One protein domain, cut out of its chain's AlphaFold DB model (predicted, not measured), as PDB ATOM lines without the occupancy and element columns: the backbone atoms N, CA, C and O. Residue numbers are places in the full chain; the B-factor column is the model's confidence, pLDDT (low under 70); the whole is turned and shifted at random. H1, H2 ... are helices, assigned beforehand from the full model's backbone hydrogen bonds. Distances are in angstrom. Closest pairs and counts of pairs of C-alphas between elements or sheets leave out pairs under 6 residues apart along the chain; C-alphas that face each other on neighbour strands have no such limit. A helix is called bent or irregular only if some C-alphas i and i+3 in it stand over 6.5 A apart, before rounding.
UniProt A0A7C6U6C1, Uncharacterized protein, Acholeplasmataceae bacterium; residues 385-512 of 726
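AT A GLANCE: This is residues 385 to 512 of the 726 residues of an uncharacterized protein of Acholeplasmataceae bacterium (UniProt A0A7C6U6C1). A rod runs along helix H3, with H1 and H2 packed on its first part and H4 and H6 on its last, where H3, H4 and H6 form an up-and-down bundle, each running against the one before. Residues 385 to 394 of H1 stick out. The 128 printed residues, with six named helices, H1 to H6, are all helix and extended: radius of gyration of the C-alphas 22.0 A, spans 83 by 18 by 17 A.

HOW THE PARTS SIT: The hub H3, residues 431 to 468, touches H1, residues 385 to 413, with 431 to 445 alone; closest C-alphas, Leu 399 and Pro 431, 5.0 A. H2, residues 420 to 427, forms a hairpin with H3, which touches it with 431 to 438 alone; closest C-alphas, Ala 425 and Ala 434, 5.0 A. H4, residues 474 to 485, forms another, its 476 to 480 alone touching 456 to 463 of H3; closest C-alphas, Ile 463 and Met 476, 7.2 A. H6, residues 494 to 509, touches 455 to 466 of H3 alone; closest C-alphas, Ala 466 and Ile 508, 5.8 A. H5, residues 487 to 492, touches H4 only at the corner. Every O i to N i+4 pair is within hydrogen-bond range in H2 to H6, and 23 of 25 in H1.

IN THESE COORDINATES: H3, 54.9 A from first to last C-alpha, begins at (92.542, 106.770, 75.752). H1, 39.6 A, is irregular: C-alphas 408 and 411 are 7.6 A apart. H6 ends at (48.297, 79.964, 92.245).

THE WHOLE: The farthest C-alphas, Gln 385 and Asp 512, are 83.2 A apart. The printed part has no cut and no long link. Residues 385, 386, 389, 511 and 512 have pLDDT under 70.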
ATOM      1  N   GLN A 385     109.711 119.826  67.397       65.50
ATOM      2  CA  GLN A 385     110.054 118.881  68.465       65.50
ATOM      3  C   GLN A 385     109.388 119.241  69.801       65.50
ATOM      4  O   GLN A 385     109.035 118.339  70.562       65.50
ATOM      5  N   LYS A 386     109.219 120.533  70.114       69.00
ATOM      6  CA  LYS A 386     108.472 120.982  71.300       69.00
ATOM      7  C   LYS A 386     106.994 120.606  71.179       69.00
ATOM      8  O   LYS A 386     106.468 120.027  72.126       69.00
ATOM      9  N   ALA A 387     106.381 120.844  70.019       73.44
ATOM     10  CA  ALA A 387     105.003 120.461  69.725       73.44
ATOM     11  C   ALA A 387     104.803 118.937  69.803       73.44
ATOM     12  O   ALA A 387     103.914 118.484  70.516       73.44
ATOM     13  N   ASP A 388     105.687 118.134  69.208       72.00
ATOM     14  CA  ASP A 388     105.623 116.665  69.281       72.00
ATOM     15  C   ASP A 388     105.831 116.123  70.701       72.00
ATOM     16  O   ASP A 388     105.310 115.072  71.085       72.00
ATOM     17  N   ILE A 389     106.658 116.790  71.507       69.88
ATOM     18  CA  ILE A 389     106.843 116.426  72.915       69.88
ATOM     19  C   ILE A 389     105.601 116.786  73.725       69.88
ATOM     20  O   ILE A 389     105.215 115.993  74.584       69.88
ATOM     21  N   GLN A 390     104.988 117.935  73.442       73.56
ATOM     22  CA  GLN A 390     103.761 118.382  74.086       73.56
ATOM     23  C   GLN A 390     102.583 117.471  73.717       73.56
ATOM     24  O   GLN A 390     101.927 116.955  74.612       73.56
ATOM     25  N   ALA A 391     102.408 117.131  72.438       75.56
ATOM     26  CA  ALA A 391     101.389 116.184  71.982       75.56
ATOM     27  C   ALA A 391     101.536 114.811  72.665       75.56
ATOM     28  O   ALA A 391     100.589 114.294  73.255       75.56
ATOM     29  N   ARG A 392     102.759 114.259  72.718       73.44
ATOM     30  CA  ARG A 392     103.042 113.001  73.444       73.44
ATOM     31  C   ARG A 392     102.895 113.119  74.963       73.44
ATOM     32  O   ARG A 392     102.765 112.106  75.659       73.44
ATOM     33  N   TRP A 393     103.035 114.317  75.520       71.00
ATOM     34  CA  TRP A 393     102.776 114.580  76.934       71.00
ATOM     35  C   TRP A 393     101.273 114.581  77.209       71.00
ATOM     36  O   TRP A 393     100.833 113.910  78.142       71.00
ATOM     37  N   ASP A 394     100.492 115.240  76.359       77.81
ATOM     38  CA  ASP A 394      99.041 115.337  76.485       77.81
ATOM     39  C   ASP A 394      98.358 113.980  76.258       77.81
ATOM     40  O   ASP A 394      97.502 113.594  77.057       77.81
ATOM     41  N   GLU A 395      98.818 113.177  75.290       76.00
ATOM     42  CA  GLU A 395      98.371 111.784  75.109       76.00
ATOM     43  C   GLU A 395      98.651 110.915  76.343       76.00
ATOM     44  O   GLU A 395      97.787 110.158  76.795       76.00
ATOM     45  N   ARG A 396      99.848 111.037  76.938       78.00
ATOM     46  CA  ARG A 396     100.195 110.311  78.172       78.00
ATOM     47  C   ARG A 396      99.352 110.764  79.353       78.00
ATOM     48  O   ARG A 396      98.917 109.919  80.132       78.00
ATOM     49  N   LYS A 397      99.115 112.068  79.485       81.69
ATOM     50  CA  LYS A 397      98.284 112.639  80.548       81.69
ATOM     51  C   LYS A 397      96.835 112.163  80.421       81.69
ATOM     52  O   LYS A 397      96.242 111.760  81.419       81.69
ATOM     53  N   ALA A 398      96.295 112.132  79.201       80.81
ATOM     54  CA  ALA A 398      94.971 111.584  78.920       80.81
ATOM     55  C   ALA A 398      94.895 110.087  79.269       80.81
ATOM     56  O   ALA A 398      93.975 109.670  79.969       80.81
ATOM     57  N   LEU A 399      95.892 109.290  78.866       79.75
ATOM     58  CA  LEU A 399      95.954 107.865  79.201       79.75
ATOM     59  C   LEU A 399      96.040 107.628  80.716       79.75
ATOM     60  O   LEU A 399      95.300 106.797  81.235       79.75
ATOM     61  N   GLN A 400      96.884 108.378  81.431       82.94
ATOM     62  CA  GLN A 400      96.987 108.292  82.893       82.94
ATOM     63  C   GLN A 400      95.674 108.667  83.582       82.94
ATOM     64  O   GLN A 400      95.268 107.987  84.522       82.94
ATOM     65  N   SER A 401      94.987 109.707  83.102       87.25
ATOM     66  CA  SER A 401      93.685 110.113  83.637       87.25
ATOM     67  C   SER A 401      92.641 109.007  83.475       87.25
ATOM     68  O   SER A 401      91.951 108.675  84.436       87.25
ATOM     69  N   VAL A 402      92.549 108.401  82.286       88.56
ATOM     70  CA  VAL A 402      91.591 107.316  82.010       88.56
ATOM     71  C   VAL A 402      91.955 106.042  82.784       88.56
ATOM     72  O   VAL A 402      91.072 105.354  83.289       88.56
ATOM     73  N   GLN A 403      93.247 105.737  82.948       85.81
ATOM     74  CA  GLN A 403      93.705 104.630  83.797       85.81
ATOM     75  C   GLN A 403      93.361 104.844  85.272       85.81
ATOM     76  O   GLN A 403      92.962 103.892  85.941       85.81
ATOM     77  N   ALA A 404      93.515 106.069  85.781       85.50
ATOM     78  CA  ALA A 404      93.164 106.410  87.154       85.50
ATOM     79  C   ALA A 404      91.652 106.292  87.385       85.50
ATOM     80  O   ALA A 404      91.234 105.656  88.351       85.50
ATOM     81  N   GLU A 405      90.846 106.833  86.469       91.06
ATOM     82  CA  GLU A 405      89.387 106.719  86.501       91.06
ATOM     83  C   GLU A 405      88.943 105.253  86.481       91.06
ATOM     84  O   GLU A 405      88.194 104.816  87.356       91.06
ATOM     85  N   PHE A 406      89.460 104.465  85.534       92.75
ATOM     86  CA  PHE A 406      89.166 103.040  85.468       92.75
ATOM     87  C   PHE A 406      89.602 102.319  86.745       92.75
ATOM     88  O   PHE A 406      88.846 101.513  87.270       92.75
ATOM     89  N   GLY A 407      90.780 102.637  87.286       86.44
ATOM     90  CA  GLY A 407      91.289 102.043  88.521       86.44
ATOM     91  C   GLY A 407      90.373 102.248  89.731       86.44
ATOM     92  O   GLY A 407      90.280 101.347  90.560       86.44
ATOM     93  N   GLN A 408      89.672 103.384  89.813       92.25
ATOM     94  CA  GLN A 408      88.724 103.670  90.896       92.25
ATOM     95  C   GLN A 408      87.430 102.860  90.777       92.25
ATOM     96  O   GLN A 408      86.904 102.393  91.782       92.25
ATOM     97  N   ILE A 409      86.923 102.681  89.557       91.12
ATOM     98  CA  ILE A 409      85.624 102.033  89.319       91.12
ATOM     99  C   ILE A 409      85.744 100.550  88.966       91.12
ATOM    100  O   ILE A 409      84.735  99.852  88.957       91.12
ATOM    101  N   ARG A 410      86.947 100.055  88.648       92.69
ATOM    102  CA  ARG A 410      87.189  98.725  88.066       92.69
ATOM    103  C   ARG A 410      86.491  97.619  88.840       92.69
ATOM    104  O   ARG A 410      85.811  96.803  88.233       92.69
ATOM    105  N   ASP A 411      86.709  97.569  90.149       89.50
ATOM    106  CA  ASP A 411      86.243  96.454  90.978       89.50
ATOM    107  C   ASP A 411      84.719  96.461  91.120       89.50
ATOM    108  O   ASP A 411      84.105  95.410  91.273       89.50
ATOM    109  N   GLU A 412      84.098  97.636  91.035       92.25
ATOM    110  CA  GLU A 412      82.648  97.759  90.996       92.25
ATOM    111  C   GLU A 412      82.105  97.398  89.612       92.25
ATOM    112  O   GLU A 412      81.215  96.557  89.506       92.25
ATOM    113  N   LEU A 413      82.682  97.968  88.552       92.94
ATOM    114  CA  LEU A 413      82.285  97.728  87.166       92.94
ATOM    115  C   LEU A 413      82.373  96.233  86.819       92.94
ATOM    116  O   LEU A 413      81.444  95.674  86.243       92.94
ATOM    117  N   ALA A 414      83.449  95.567  87.247       91.00
ATOM    118  CA  ALA A 414      83.707  94.150  86.995       91.00
ATOM    119  C   ALA A 414      82.723  93.196  87.687       91.00
ATOM    120  O   ALA A 414      82.675  92.028  87.318       91.00
ATOM    121  N   LYS A 415      81.929  93.659  88.663       91.19
ATOM    122  CA  LYS A 415      80.842  92.853  89.249       91.19
ATOM    123  C   LYS A 415      79.622  92.758  88.331       91.19
ATOM    124  O   LYS A 415      78.784  91.892  88.551       91.19
ATOM    125  N   TRP A 416      79.509  93.654  87.351       92.12
ATOM    126  CA  TRP A 416      78.304  93.817  86.538       92.12
ATOM    127  C   TRP A 416      78.559  93.689  85.040       92.12
ATOM    128  O   TRP A 416      77.690  93.230  84.311       92.12
ATOM    129  N   VAL A 417      79.727  94.099  84.553       91.19
ATOM    130  CA  VAL A 417      80.038  94.102  83.120       91.19
ATOM    131  C   VAL A 417      81.473  93.658  82.866       91.19
ATOM    132  O   VAL A 417      82.373  93.853  83.686       91.19
ATOM    133  N   SER A 418      81.708  93.071  81.691       87.75
ATOM    134  CA  SER A 418      83.056  92.678  81.284       87.75
ATOM    135  C   SER A 418      83.937  93.905  81.056       87.75
ATOM    136  O   SER A 418      83.654  94.756  80.214       87.75
ATOM    137  N   VAL A 419      85.058  93.954  81.770       92.38
ATOM    138  CA  VAL A 419      86.043  95.042  81.681       92.38
ATOM    139  C   VAL A 419      87.193  94.745  80.712       92.38
ATOM    140  O   VAL A 419      88.087  95.569  80.530       92.38
ATOM    141  N   TYR A 420      87.194  93.573  80.071       91.56
ATOM    142  CA  TYR A 420      88.304  93.106  79.233       91.56
ATOM    143  C   TYR A 420      88.605  94.051  78.059       91.56
ATOM    144  O   TYR A 420      89.755  94.429  77.853       91.56
ATOM    145  N   LYS A 421      87.572  94.535  77.358       90.69
ATOM    146  CA  LYS A 421      87.743  95.485  76.243       90.69
ATOM    147  C   LYS A 421      88.346  96.825  76.689       90.69
ATOM    148  O   LYS A 421      89.061  97.463  75.923       90.69
ATOM    149  N   ILE A 422      88.098  97.239  77.937       90.88
ATOM    150  CA  ILE A 422      88.709  98.446  78.517       90.88
ATOM    151  C   ILE A 422      90.211  98.209  78.715       90.88
ATOM    152  O   ILE A 422      91.021  99.055  78.343       90.88
ATOM    153  N   TYR A 423      90.602  97.033  79.222       88.50
ATOM    154  CA  TYR A 423      92.013  96.651  79.316       88.50
ATOM    155  C   TYR A 423      92.704  96.589  77.954       88.50
ATOM    156  O   TYR A 423      93.830  97.066  77.835       88.50
ATOM    157  N   GLU A 424      92.050  96.048  76.924       90.56
ATOM    158  CA  GLU A 424      92.597  96.030  75.561       90.56
ATOM    159  C   GLU A 424      92.837  97.444  75.028       90.56
ATOM    160  O   GLU A 424      93.930  97.733  74.542       90.56
ATOM    161  N   ALA A 425      91.867  98.348  75.187       88.88
ATOM    162  CA  ALA A 425      92.004  99.739  74.759       88.88
ATOM    163  C   ALA A 425      93.132 100.476  75.509       88.88
ATOM    164  O   ALA A 425      93.905 101.221  74.900       88.88
ATOM    165  N   LEU A 426      93.281 100.226  76.815       86.62
ATOM    166  CA  LEU A 426      94.373 100.775  77.623       86.62
ATOM    167  C   LEU A 426      95.741 100.205  77.218       86.62
ATOM    168  O   LEU A 426      96.710 100.960  77.117       86.62
ATOM    169  N   ASN A 427      95.826  98.902  76.937       85.62
ATOM    170  CA  ASN A 427      97.046  98.243  76.460       85.62
ATOM    171  C   ASN A 427      97.446  98.720  75.058       85.62
ATOM    172  O   ASN A 427      98.633  98.903  74.785       85.62
ATOM    173  N   ALA A 428      96.461  98.988  74.199       88.56
ATOM    174  CA  ALA A 428      96.645  99.591  72.883       88.56
ATOM    175  C   ALA A 428      96.968 101.098  72.941       88.56
ATOM    176  O   ALA A 428      97.173 101.712  71.897       88.56
ATOM    177  N   LYS A 429      97.036 101.700  74.142       86.38
ATOM    178  CA  LYS A 429      97.280 103.134  74.374       86.38
ATOM    179  C   LYS A 429      96.261 104.045  73.675       86.38
ATOM    180  O   LYS A 429      96.615 105.131  73.231       86.38
ATOM    181  N   ASN A 430      94.999 103.620  73.604       89.38
ATOM    182  CA  ASN A 430      93.910 104.396  73.008       89.38
ATOM    183  C   ASN A 430      92.994 104.979  74.109       89.38
ATOM    184  O   ASN A 430      92.019 104.327  74.504       89.38
ATOM    185  N   PRO A 431      93.290 106.187  74.637       86.81
ATOM    186  CA  PRO A 431      92.542 106.770  75.752       86.81
ATOM    187  C   PRO A 431      91.091 107.108  75.386       86.81
ATOM    188  O   PRO A 431      90.209 106.965  76.229       86.81
ATOM    189  N   THR A 432      90.822 107.498  74.137       91.81
ATOM    190  CA  THR A 432      89.470 107.829  73.658       91.81
ATOM    191  C   THR A 432      88.568 106.600  73.657       91.81
ATOM    192  O   THR A 432      87.475 106.628  74.223       91.81
ATOM    193  N   LEU A 433      89.047 105.490  73.086       91.81
ATOM    194  CA  LEU A 433      88.303 104.232  73.076       91.81
ATOM    195  C   LEU A 433      88.090 103.703  74.499       91.81
ATOM    196  O   LEU A 433      86.979 103.305  74.841       91.81
ATOM    197  N   ALA A 434      89.130 103.741  75.340       91.25
ATOM    198  CA  ALA A 434      89.031 103.307  76.730       91.25
ATOM    199  C   ALA A 434      87.983 104.119  77.506       91.25
ATOM    200  O   ALA A 434      87.152 103.533  78.198       91.25
ATOM    201  N   LYS A 435      87.962 105.447  77.335       93.94
ATOM    202  CA  LYS A 435      86.972 106.328  77.967       93.94
ATOM    203  C   LYS A 435      85.544 106.017  77.510       93.94
ATOM    204  O   LYS A 435      84.658 105.880  78.346       93.94
ATOM    205  N   ASN A 436      85.326 105.829  76.209       94.88
ATOM    206  CA  ASN A 436      84.002 105.484  75.680       94.88
ATOM    207  C   ASN A 436      83.503 104.129  76.209       94.88
ATOM    208  O   ASN A 436      82.333 103.990  76.563       94.88
ATOM    209  N   LEU A 437      84.392 103.135  76.306       95.31
ATOM    210  CA  LEU A 437      84.061 101.821  76.864       95.31
ATOM    211  C   LEU A 437      83.756 101.888  78.365       95.31
ATOM    212  O   LEU A 437      82.864 101.182  78.833       95.31
ATOM    213  N   ILE A 438      84.457 102.744  79.112       93.25
ATOM    214  CA  ILE A 438      84.167 103.002  80.528       93.25
ATOM    215  C   ILE A 438      82.768 103.600  80.689       93.25
ATOM    216  O   ILE A 438      81.984 103.090  81.488       93.25
ATOM    217  N   GLU A 439      82.427 104.635  79.920       95.12
ATOM    218  CA  GLU A 439      81.108 105.273  79.997       95.12
ATOM    219  C   GLU A 439      79.977 104.317  79.595       95.12
ATOM    220  O   GLU A 439      78.975 104.208  80.304       95.12
ATOM    221  N   SER A 440      80.171 103.541  78.525       94.19
ATOM    222  CA  SER A 440      79.226 102.492  78.125       94.19
ATOM    223  C   SER A 440      79.055 101.432  79.222       94.19
ATOM    224  O   SER A 440      77.928 101.086  79.577       94.19
ATOM    225  N   GLY A 441      80.155 100.979  79.832       95.31
ATOM    226  CA  GLY A 441      80.118 100.023  80.940       95.31
ATOM    227  C   GLY A 441      79.399 100.569  82.178       95.31
ATOM    228  O   GLY A 441      78.637  99.842  82.814       95.31
ATOM    229  N   LYS A 442      79.581 101.856  82.508       95.25
ATOM    230  CA  LYS A 442      78.860 102.517  83.611       95.25
ATOM    231  C   LYS A 442      77.358 102.577  83.340       95.25
ATOM    232  O   LYS A 442      76.573 102.339  84.259       95.25
ATOM    233  N   ALA A 443      76.959 102.907  82.112       94.94
ATOM    234  CA  ALA A 443      75.553 102.958  81.724       94.94
ATOM    235  C   ALA A 443      74.888 101.579  81.850       94.94
ATOM    236  O   ALA A 443      73.845 101.458  82.495       94.94
ATOM    237  N   GLU A 444      75.538 100.535  81.334       94.06
ATOM    238  CA  GLU A 444      75.023  99.165  81.414       94.06
ATOM    239  C   GLU A 444      74.972  98.656  82.862       94.06
ATOM    240  O   GLU A 444      73.962  98.103  83.295       94.06
ATOM    241  N   MET A 445      75.998  98.939  83.671       94.69
ATOM    242  CA  MET A 445      75.985  98.625  85.103       94.69
ATOM    243  C   MET A 445      74.787  99.263  85.822       94.69
ATOM    244  O   MET A 445      74.155  98.615  86.657       94.69
ATOM    245  N   ARG A 446      74.465 100.532  85.534       95.00
ATOM    246  CA  ARG A 446      73.312 101.215  86.150       95.00
ATOM    247  C   ARG A 446      72.001 100.524  85.789       95.00
ATOM    248  O   ARG A 446      71.176 100.320  86.674       95.00
ATOM    249  N   LYS A 447      71.836 100.130  84.524       95.06
ATOM    250  CA  LYS A 447      70.663  99.383  84.056       95.06
ATOM    251  C   LYS A 447      70.536  98.035  84.773       95.06
ATOM    252  O   LYS A 447      69.494  97.756  85.361       95.06
ATOM    253  N   LEU A 448      71.614  97.249  84.809       94.50
ATOM    254  CA  LEU A 448      71.633  95.938  85.464       94.50
ATOM    255  C   LEU A 448      71.348  96.025  86.966       94.50
ATOM    256  O   LEU A 448      70.635  95.181  87.495       94.50
ATOM    257  N   LYS A 449      71.838  97.063  87.656       94.50
ATOM    258  CA  LYS A 449      71.539  97.287  89.081       94.50
ATOM    259  C   LYS A 449      70.049  97.500  89.352       94.50
ATOM    260  O   LYS A 449      69.546  97.014  90.363       94.50
ATOM    261  N   VAL A 450      69.360  98.242  88.482       94.69
ATOM    262  CA  VAL A 450      67.913  98.481  88.611       94.69
ATOM    263  C   VAL A 450      67.147  97.175  88.427       94.69
ATOM    264  O   VAL A 450      66.305  96.841  89.256       94.69
ATOM    265  N   GLU A 451      67.482  96.419  87.384       93.00
ATOM    266  CA  GLU A 451      66.853  95.129  87.092       93.00
ATOM    267  C   GLU A 451      67.109  94.102  88.201       93.00
ATOM    268  O   GLU A 451      66.169  93.479  88.678       93.00
ATOM    269  N   TYR A 452      68.352  93.984  88.669       94.12
ATOM    270  CA  TYR A 452      68.724  93.103  89.776       94.12
ATOM    271  C   TYR A 452      67.909  93.405  91.032       94.12
ATOM    272  O   TYR A 452      67.353  92.503  91.650       94.12
ATOM    273  N   LYS A 453      67.785  94.687  91.398       94.12
ATOM    274  CA  LYS A 453      67.009  95.083  92.577       94.12
ATOM    275  C   LYS A 453      65.534  94.688  92.444       94.12
ATOM    276  O   LYS A 453      64.938  94.272  93.434       94.12
ATOM    277  N   ALA A 454      64.958  94.824  91.248       92.56
ATOM    278  CA  ALA A 454      63.584  94.413  90.983       92.56
ATOM    279  C   ALA A 454      63.423  92.886  91.078       92.56
ATOM    280  O   ALA A 454      62.568  92.422  91.830       92.56
ATOM    281  N   ASP A 455      64.281  92.122  90.397       90.25
ATOM    282  CA  ASP A 455      64.214  90.656  90.349       90.25
ATOM    283  C   ASP A 455      64.427  90.028  91.746       90.25
ATOM    284  O   ASP A 455      63.668  89.150  92.155       90.25
ATOM    285  N   ILE A 456      65.409  90.507  92.524       93.06
ATOM    286  CA  ILE A 456      65.668  90.013  93.891       93.06
ATOM    287  C   ILE A 456      64.501  90.329  94.829       93.06
ATOM    288  O   ILE A 456      64.079  89.474  95.610       93.06
ATOM    289  N   SER A 457      63.934  91.535  94.727       93.62
ATOM    290  CA  SER A 457      62.766  91.911  95.527       93.62
ATOM    291  C   SER A 457      61.545  91.048  95.198       93.62
ATOM    292  O   SER A 457      60.831  90.640  96.114       93.62
ATOM    293  N   ASP A 458      61.297  90.771  93.915       92.56
ATOM    294  CA  ASP A 458      60.192  89.913  93.474       92.56
ATOM    295  C   ASP A 458      60.371  88.480  93.999       92.56
ATOM    296  O   ASP A 458      59.435  87.873  94.527       92.56
ATOM    297  N   MET A 459      61.603  87.966  93.966       92.12
ATOM    298  CA  MET A 459      61.906  86.628  94.463       92.12
ATOM    299  C   MET A 459      61.759  86.508  95.982       92.12
ATOM    300  O   MET A 459      61.169  85.537  96.450       92.12
ATOM    301  N   HIS A 460      62.212  87.498  96.760       94.06
ATOM    302  CA  HIS A 460      61.989  87.529  98.215       94.06
ATOM    303  C   HIS A 460      60.499  87.478  98.562       94.06
ATOM    304  O   HIS A 460      60.098  86.742  99.467       94.06
ATOM    305  N   ASN A 461      59.680  88.258  97.853       93.75
ATOM    306  CA  ASN A 461      58.239  88.295  98.080       93.75
ATOM    307  C   ASN A 461      57.586  86.961  97.700       93.75
ATOM    308  O   ASN A 461      56.869  86.387  98.516       93.75
ATOM    309  N   THR A 462      57.934  86.411  96.535       92.38
ATOM    310  CA  THR A 462      57.395  85.129  96.056       92.38
ATOM    311  C   THR A 462      57.793  83.968  96.981       92.38
ATOM    312  O   THR A 462      56.963  83.130  97.320       92.38
ATOM    313  N   ILE A 463      59.041  83.930  97.472       92.56
ATOM    314  CA  ILE A 463      59.496  82.925  98.452       92.56
ATOM    315  C   ILE A 463      58.711  83.040  99.762       92.56
ATOM    316  O   ILE A 463      58.357  82.016 100.351       92.56
ATOM    317  N   ARG A 464      58.447  84.266 100.233       92.81
ATOM    318  CA  ARG A 464      57.666  84.502 101.455       92.81
ATOM    319  C   ARG A 464      56.236  83.985 101.294       92.81
ATOM    320  O   ARG A 464      55.761  83.265 102.166       92.81
ATOM    321  N   GLU A 465      55.587  84.311 100.181       90.12
ATOM    322  CA  GLU A 465      54.234  83.846  99.855       90.12
ATOM    323  C   GLU A 465      54.163  82.316  99.760       90.12
ATOM    324  O   GLU A 465      53.349  81.700 100.446       90.12
ATOM    325  N   ALA A 466      55.072  81.688  99.010       85.00
ATOM    326  CA  ALA A 466      55.154  80.231  98.900       85.00
ATOM    327  C   ALA A 466      55.418  79.542 100.251       85.00
ATOM    328  O   ALA A 466      54.784  78.535 100.563       85.00
ATOM    329  N   SER A 467      56.308  80.103 101.078       85.06
ATOM    330  CA  SER A 467      56.608  79.555 102.410       85.06
ATOM    331  C   SER A 467      55.382  79.585 103.326       85.06
ATOM    332  O   SER A 467      55.158  78.633 104.068       85.06
ATOM    333  N   ASN A 468      54.567  80.644 103.253       84.25
ATOM    334  CA  ASN A 468      53.324  80.752 104.024       84.25
ATOM    335  C   ASN A 468      52.276  79.707 103.605       84.25
ATOM    336  O   ASN A 468      51.427  79.340 104.413       84.25
ATOM    337  N   LEU A 469      52.350  79.220 102.364       77.25
ATOM    338  CA  LEU A 469      51.491  78.164 101.822       77.25
ATOM    339  C   LEU A 469      52.079  76.752 102.001       77.25
ATOM    340  O   LEU A 469      51.490  75.784 101.532       77.25
ATOM    341  N   GLY A 470      53.235  76.609 102.661       73.25
ATOM    342  CA  GLY A 470      53.893  75.313 102.866       73.25
ATOM    343  C   GLY A 470      54.535  74.714 101.606       73.25
ATOM    344  O   GLY A 470      54.882  73.534 101.601       73.25
ATOM    345  N   ILE A 471      54.707  75.505 100.545       76.19
ATOM    346  CA  ILE A 471      55.344  75.084  99.292       76.19
ATOM    347  C   ILE A 471      56.867  75.044  99.494       76.19
ATOM    348  O   ILE A 471      57.449  75.992 100.026       76.19
ATOM    349  N   ASP A 472      57.534  73.972  99.049       78.00
ATOM    350  CA  ASP A 472      58.999  73.897  99.130       78.00
ATOM    351  C   ASP A 472      59.670  74.957  98.244       78.00
ATOM    352  O   ASP A 472      59.448  75.034  97.030       78.00
ATOM    353  N   VAL A 473      60.531  75.744  98.887       85.69
ATOM    354  CA  VAL A 473      61.296  76.862  98.320       85.69
ATOM    355  C   VAL A 473      62.807  76.669  98.476       85.69
ATOM    356  O   VAL A 473      63.567  77.610  98.257       85.69
ATOM    357  N   SER A 474      63.274  75.481  98.875       84.06
ATOM    358  CA  SER A 474      64.691  75.232  99.186       84.06
ATOM    359  C   SER A 474      65.617  75.566  98.010       84.06
ATOM    360  O   SER A 474      66.632  76.238  98.188       84.06
ATOM    361  N   GLN A 475      65.224  75.184  96.792       81.31
ATOM    362  CA  GLN A 475      65.979  75.507  95.575       81.31
ATOM    363  C   GLN A 475      65.975  77.011  95.266       81.31
ATOM    364  O   GLN A 475      67.013  77.573  94.924       81.31
ATOM    365  N   MET A 476      64.833  77.678  95.451       85.88
ATOM    366  CA  MET A 476      64.695  79.124  95.242       85.88
ATOM    367  C   MET A 476      65.534  79.925  96.245       85.88
ATOM    368  O   MET A 476      66.190  80.886  95.857       85.88
ATOM    369  N   LYS A 477      65.599  79.495  97.511       90.44
ATOM    370  CA  LYS A 477      66.496  80.084  98.520       90.44
ATOM    371  C   LYS A 477      67.968  79.906  98.143       90.44
ATOM    372  O   LYS A 477      68.716  80.872  98.161       90.44
ATOM    373  N   ALA A 478      68.372  78.715  97.701       87.38
ATOM    374  CA  ALA A 478      69.745  78.499  97.246       87.38
ATOM    375  C   ALA A 478      70.098  79.363  96.019       87.38
ATOM    376  O   ALA A 478      71.210  79.881  95.904       87.38
ATOM    377  N   MET A 479      69.158  79.533  95.088       88.19
ATOM    378  CA  MET A 479      69.332  80.396  93.920       88.19
ATOM    379  C   MET A 479      69.468  81.869  94.334       88.19
ATOM    380  O   MET A 479      70.349  82.561  93.821       88.19
ATOM    381  N   LEU A 480      68.672  82.309  95.316       91.25
ATOM    382  CA  LEU A 480      68.746  83.638  95.926       91.25
ATOM    383  C   LEU A 480      70.111  83.914  96.545       91.25
ATOM    384  O   LEU A 480      70.767  84.879  96.157       91.25
ATOM    385  N   ASP A 481      70.567  83.024  97.424       91.31
ATOM    386  CA  ASP A 481      71.842  83.159  98.130       91.31
ATOM    387  C   ASP A 481      73.018  83.267  97.138       91.31
ATOM    388  O   ASP A 481      73.957  84.051  97.319       91.31
ATOM    389  N   ASN A 482      72.963  82.515  96.032       88.50
ATOM    390  CA  ASN A 482      73.970  82.585  94.971       88.50
ATOM    391  C   ASN A 482      73.937  83.914  94.197       88.50
ATOM    392  O   ASN A 482      74.994  84.432  93.829       88.50
ATOM    393  N   ALA A 483      72.756  84.484  93.947       89.31
ATOM    394  CA  ALA A 483      72.649  85.788  93.294       89.31
ATOM    395  C   ALA A 483      73.088  86.941  94.202       89.31
ATOM    396  O   ALA A 483      73.799  87.827  93.730       89.31
ATOM    397  N   GLU A 484      72.741  86.897  95.490       89.75
ATOM    398  CA  GLU A 484      73.141  87.912  96.472       89.75
ATOM    399  C   GLU A 484      74.639  87.883  96.784       89.75
ATOM    400  O   GLU A 484      75.256  88.927  97.016       89.75
ATOM    401  N   SER A 485      75.256  86.701  96.735       87.44
ATOM    402  CA  SER A 485      76.705  86.553  96.897       87.44
ATOM    403  C   SER A 485      77.498  86.873  95.624       87.44
ATOM    404  O   SER A 485      78.678  87.234  95.712       87.44
ATOM    405  N   ASN A 486      76.884  86.767  94.440       86.94
ATOM    406  CA  ASN A 486      77.560  86.970  93.163       86.94
ATOM    407  C   ASN A 486      76.627  87.511  92.066       86.94
ATOM    408  O   ASN A 486      75.984  86.760  91.334       86.94
ATOM    409  N   ASN A 487      76.682  88.821  91.828       89.44
ATOM    410  CA  ASN A 487      75.900  89.484  90.776       89.44
ATOM    411  C   ASN A 487      76.113  88.875  89.375       89.44
ATOM    412  O   ASN A 487      75.190  88.847  88.564       89.44
ATOM    413  N   MET A 488      77.307  88.346  89.083       85.94
ATOM    414  CA  MET A 488      77.607  87.719  87.791       85.94
ATOM    415  C   MET A 488      76.849  86.398  87.598       85.94
ATOM    416  O   MET A 488      76.526  86.032  86.469       85.94
ATOM    417  N   TYR A 489      76.546  85.693  88.695       87.06
ATOM    418  CA  TYR A 489      75.707  84.497  88.678       87.06
ATOM    419  C   TYR A 489      74.271  84.847  88.272       87.06
ATOM    420  O   TYR A 489      73.717  84.184  87.396       87.06
ATOM    421  N   TRP A 490      73.703  85.924  88.829       92.44
ATOM    422  CA  TRP A 490      72.389  86.421  88.407       92.44
ATOM    423  C   TRP A 490      72.388  86.825  86.928       92.44
ATOM    424  O   TRP A 490      71.522  86.379  86.181       92.44
ATOM    425  N   ILE A 491      73.393  87.585  86.469       90.00
ATOM    426  CA  ILE A 491      73.486  88.017  85.060       90.00
ATOM    427  C   ILE A 491      73.499  86.812  84.109       90.00
ATOM    428  O   ILE A 491      72.761  86.801  83.124       90.00
ATOM    429  N   ALA A 492      74.310  85.791  84.405       87.44
ATOM    430  CA  ALA A 492      74.433  84.601  83.563       87.44
ATOM    431  C   ALA A 492      73.154  83.747  83.527       87.44
ATOM    432  O   ALA A 492      72.891  83.083  82.528       87.44
ATOM    433  N   ASN A 493      72.352  83.780  84.596       87.12
ATOM    434  CA  ASN A 493      71.169  82.932  84.765       87.12
ATOM    435  C   ASN A 493      69.855  83.720  84.737       87.12
ATOM    436  O   ASN A 493      68.817  83.199  85.132       87.12
ATOM    437  N   LYS A 494      69.869  84.968  84.260       87.12
ATOM    438  CA  LYS A 494      68.716  85.874  84.299       87.12
ATOM    439  C   LYS A 494      67.420  85.282  83.705       87.12
ATOM    440  O   LYS A 494      66.374  85.459  84.327       87.12
ATOM    441  N   PRO A 495      67.429  84.555  82.565       86.44
ATOM    442  CA  PRO A 495      66.220  83.902  82.051       86.44
ATOM    443  C   PRO A 495      65.694  82.802  82.978       86.44
ATOM    444  O   PRO A 495      64.498  82.752  83.238       86.44
ATOM    445  N   LEU A 496      66.594  81.977  83.526       80.56
ATOM    446  CA  LEU A 496      66.251  80.906  84.465       80.56
ATOM    447  C   LEU A 496      65.694  81.474  85.775       80.56
ATOM    448  O   LEU A 496      64.732  80.944  86.310       80.56
ATOM    449  N   PHE A 497      66.252  82.588  86.252       84.44
ATOM    450  CA  PHE A 497      65.748  83.334  87.407       84.44
ATOM    451  C   PHE A 497      64.294  83.763  87.219       84.44
ATOM    452  O   PHE A 497      63.446  83.506  88.069       84.44
ATOM    453  N   LYS A 498      63.994  84.382  86.074       87.19
ATOM    454  CA  LYS A 498      62.633  84.822  85.752       87.19
ATOM    455  C   LYS A 498      61.675  83.649  85.582       87.19
ATOM    456  O   LYS A 498      60.536  83.733  86.031       87.19
ATOM    457  N   GLN A 499      62.141  82.564  84.971       85.31
ATOM    458  CA  GLN A 499      61.366  81.341  84.820       85.31
ATOM    459  C   GLN A 499      61.037  80.712  86.182       85.31
ATOM    460  O   GLN A 499      59.871  80.447  86.445       85.31
ATOM    461  N   ALA A 500      62.015  80.570  87.078       82.69
ATOM    462  CA  ALA A 500      61.815  79.988  88.405       82.69
ATOM    463  C   ALA A 500      60.846  80.813  89.273       82.69
ATOM    464  O   ALA A 500      59.992  80.255  89.963       82.69
ATOM    465  N   ILE A 501      60.922  82.150  89.199       88.38
ATOM    466  CA  ILE A 501      59.937  83.038  89.839       88.38
ATOM    467  C   ILE A 501      58.537  82.784  89.266       88.38
ATOM    468  O   ILE A 501      57.578  82.675  90.028       88.38
ATOM    469  N   GLN A 502      58.411  82.663  87.943       88.12
ATOM    470  CA  GLN A 502      57.126  82.429  87.288       88.12
ATOM    471  C   GLN A 502      56.534  81.053  87.629       88.12
ATOM    472  O   GLN A 502      55.344  80.957  87.917       88.12
ATOM    473  N   GLU A 503      57.354  80.004  87.642       81.88
ATOM    474  CA  GLU A 503      56.963  78.644  88.032       81.88
ATOM    475  C   GLU A 503      56.519  78.599  89.498       81.88
ATOM    476  O   GLU A 503      55.484  78.016  89.822       81.88
ATOM    477  N   LEU A 504      57.231  79.285  90.401       84.38
ATOM    478  CA  LEU A 504      56.804  79.375  91.797       84.38
ATOM    479  C   LEU A 504      55.501  80.171  91.944       84.38
ATOM    480  O   LEU A 504      54.634  79.754  92.707       84.38
ATOM    481  N   LYS A 505      55.310  81.257  91.182       88.31
ATOM    482  CA  LYS A 505      54.031  81.992  91.128       88.31
ATOM    483  C   LYS A 505      52.881  81.108  90.638       88.31
ATOM    484  O   LYS A 505      51.779  81.198  91.172       88.31
ATOM    485  N   GLN A 506      53.128  80.217  89.678       81.31
ATOM    486  CA  GLN A 506      52.137  79.230  89.235       81.31
ATOM    487  C   GLN A 506      51.821  78.198  90.325       81.31
ATOM    488  O   GLN A 506      50.652  77.889  90.541       81.31
ATOM    489  N   ARG A 507      52.831  77.712  91.057       74.75
ATOM    490  CA  ARG A 507      52.636  76.809  92.208       74.75
ATOM    491  C   ARG A 507      51.873  77.485  93.350       74.75
ATOM    492  O   ARG A 507      51.022  76.855  93.962       74.75
ATOM    493  N   ILE A 508      52.128  78.771  93.602       80.19
ATOM    494  CA  ILE A 508      51.358  79.596  94.549       80.19
ATOM    495  C   ILE A 508      49.895  79.717  94.099       80.19
ATOM    496  O   ILE A 508      48.996  79.638  94.931       80.19
ATOM    497  N   ALA A 509      49.649  79.885  92.796       80.00
ATOM    498  CA  ALA A 509      48.297  79.964  92.245       80.00
ATOM    499  C   ALA A 509      47.544  78.617  92.292       80.00
ATOM    500  O   ALA A 509      46.320  78.622  92.388       80.00
ATOM    501  N   ASN A 510      48.265  77.487  92.272       70.31
ATOM    502  CA  ASN A 510      47.721  76.123  92.285       70.31
ATOM    503  C   ASN A 510      48.357  75.259  93.406       70.31
ATOM    504  O   ASN A 510      49.103  74.322  93.111       70.31
ATOM    505  N   PRO A 511      48.070  75.540  94.692       57.56
ATOM    506  CA  PRO A 511      48.794  74.970  95.838       57.56
ATOM    507  C   PRO A 511      48.607  73.454  96.067       57.56
ATOM    508  O   PRO A 511      49.334  72.873  96.867       57.56
ATOM    509  N   ASP A 512      47.677  72.796  95.361       56.47
ATOM    510  CA  ASP A 512      47.374  71.360  95.506       56.47
ATOM    511  C   ASP A 512      48.143  70.427  94.537       56.47
ATOM    512  O   ASP A 512      47.995  69.206  94.632       56.47
TER     513      ASP A 512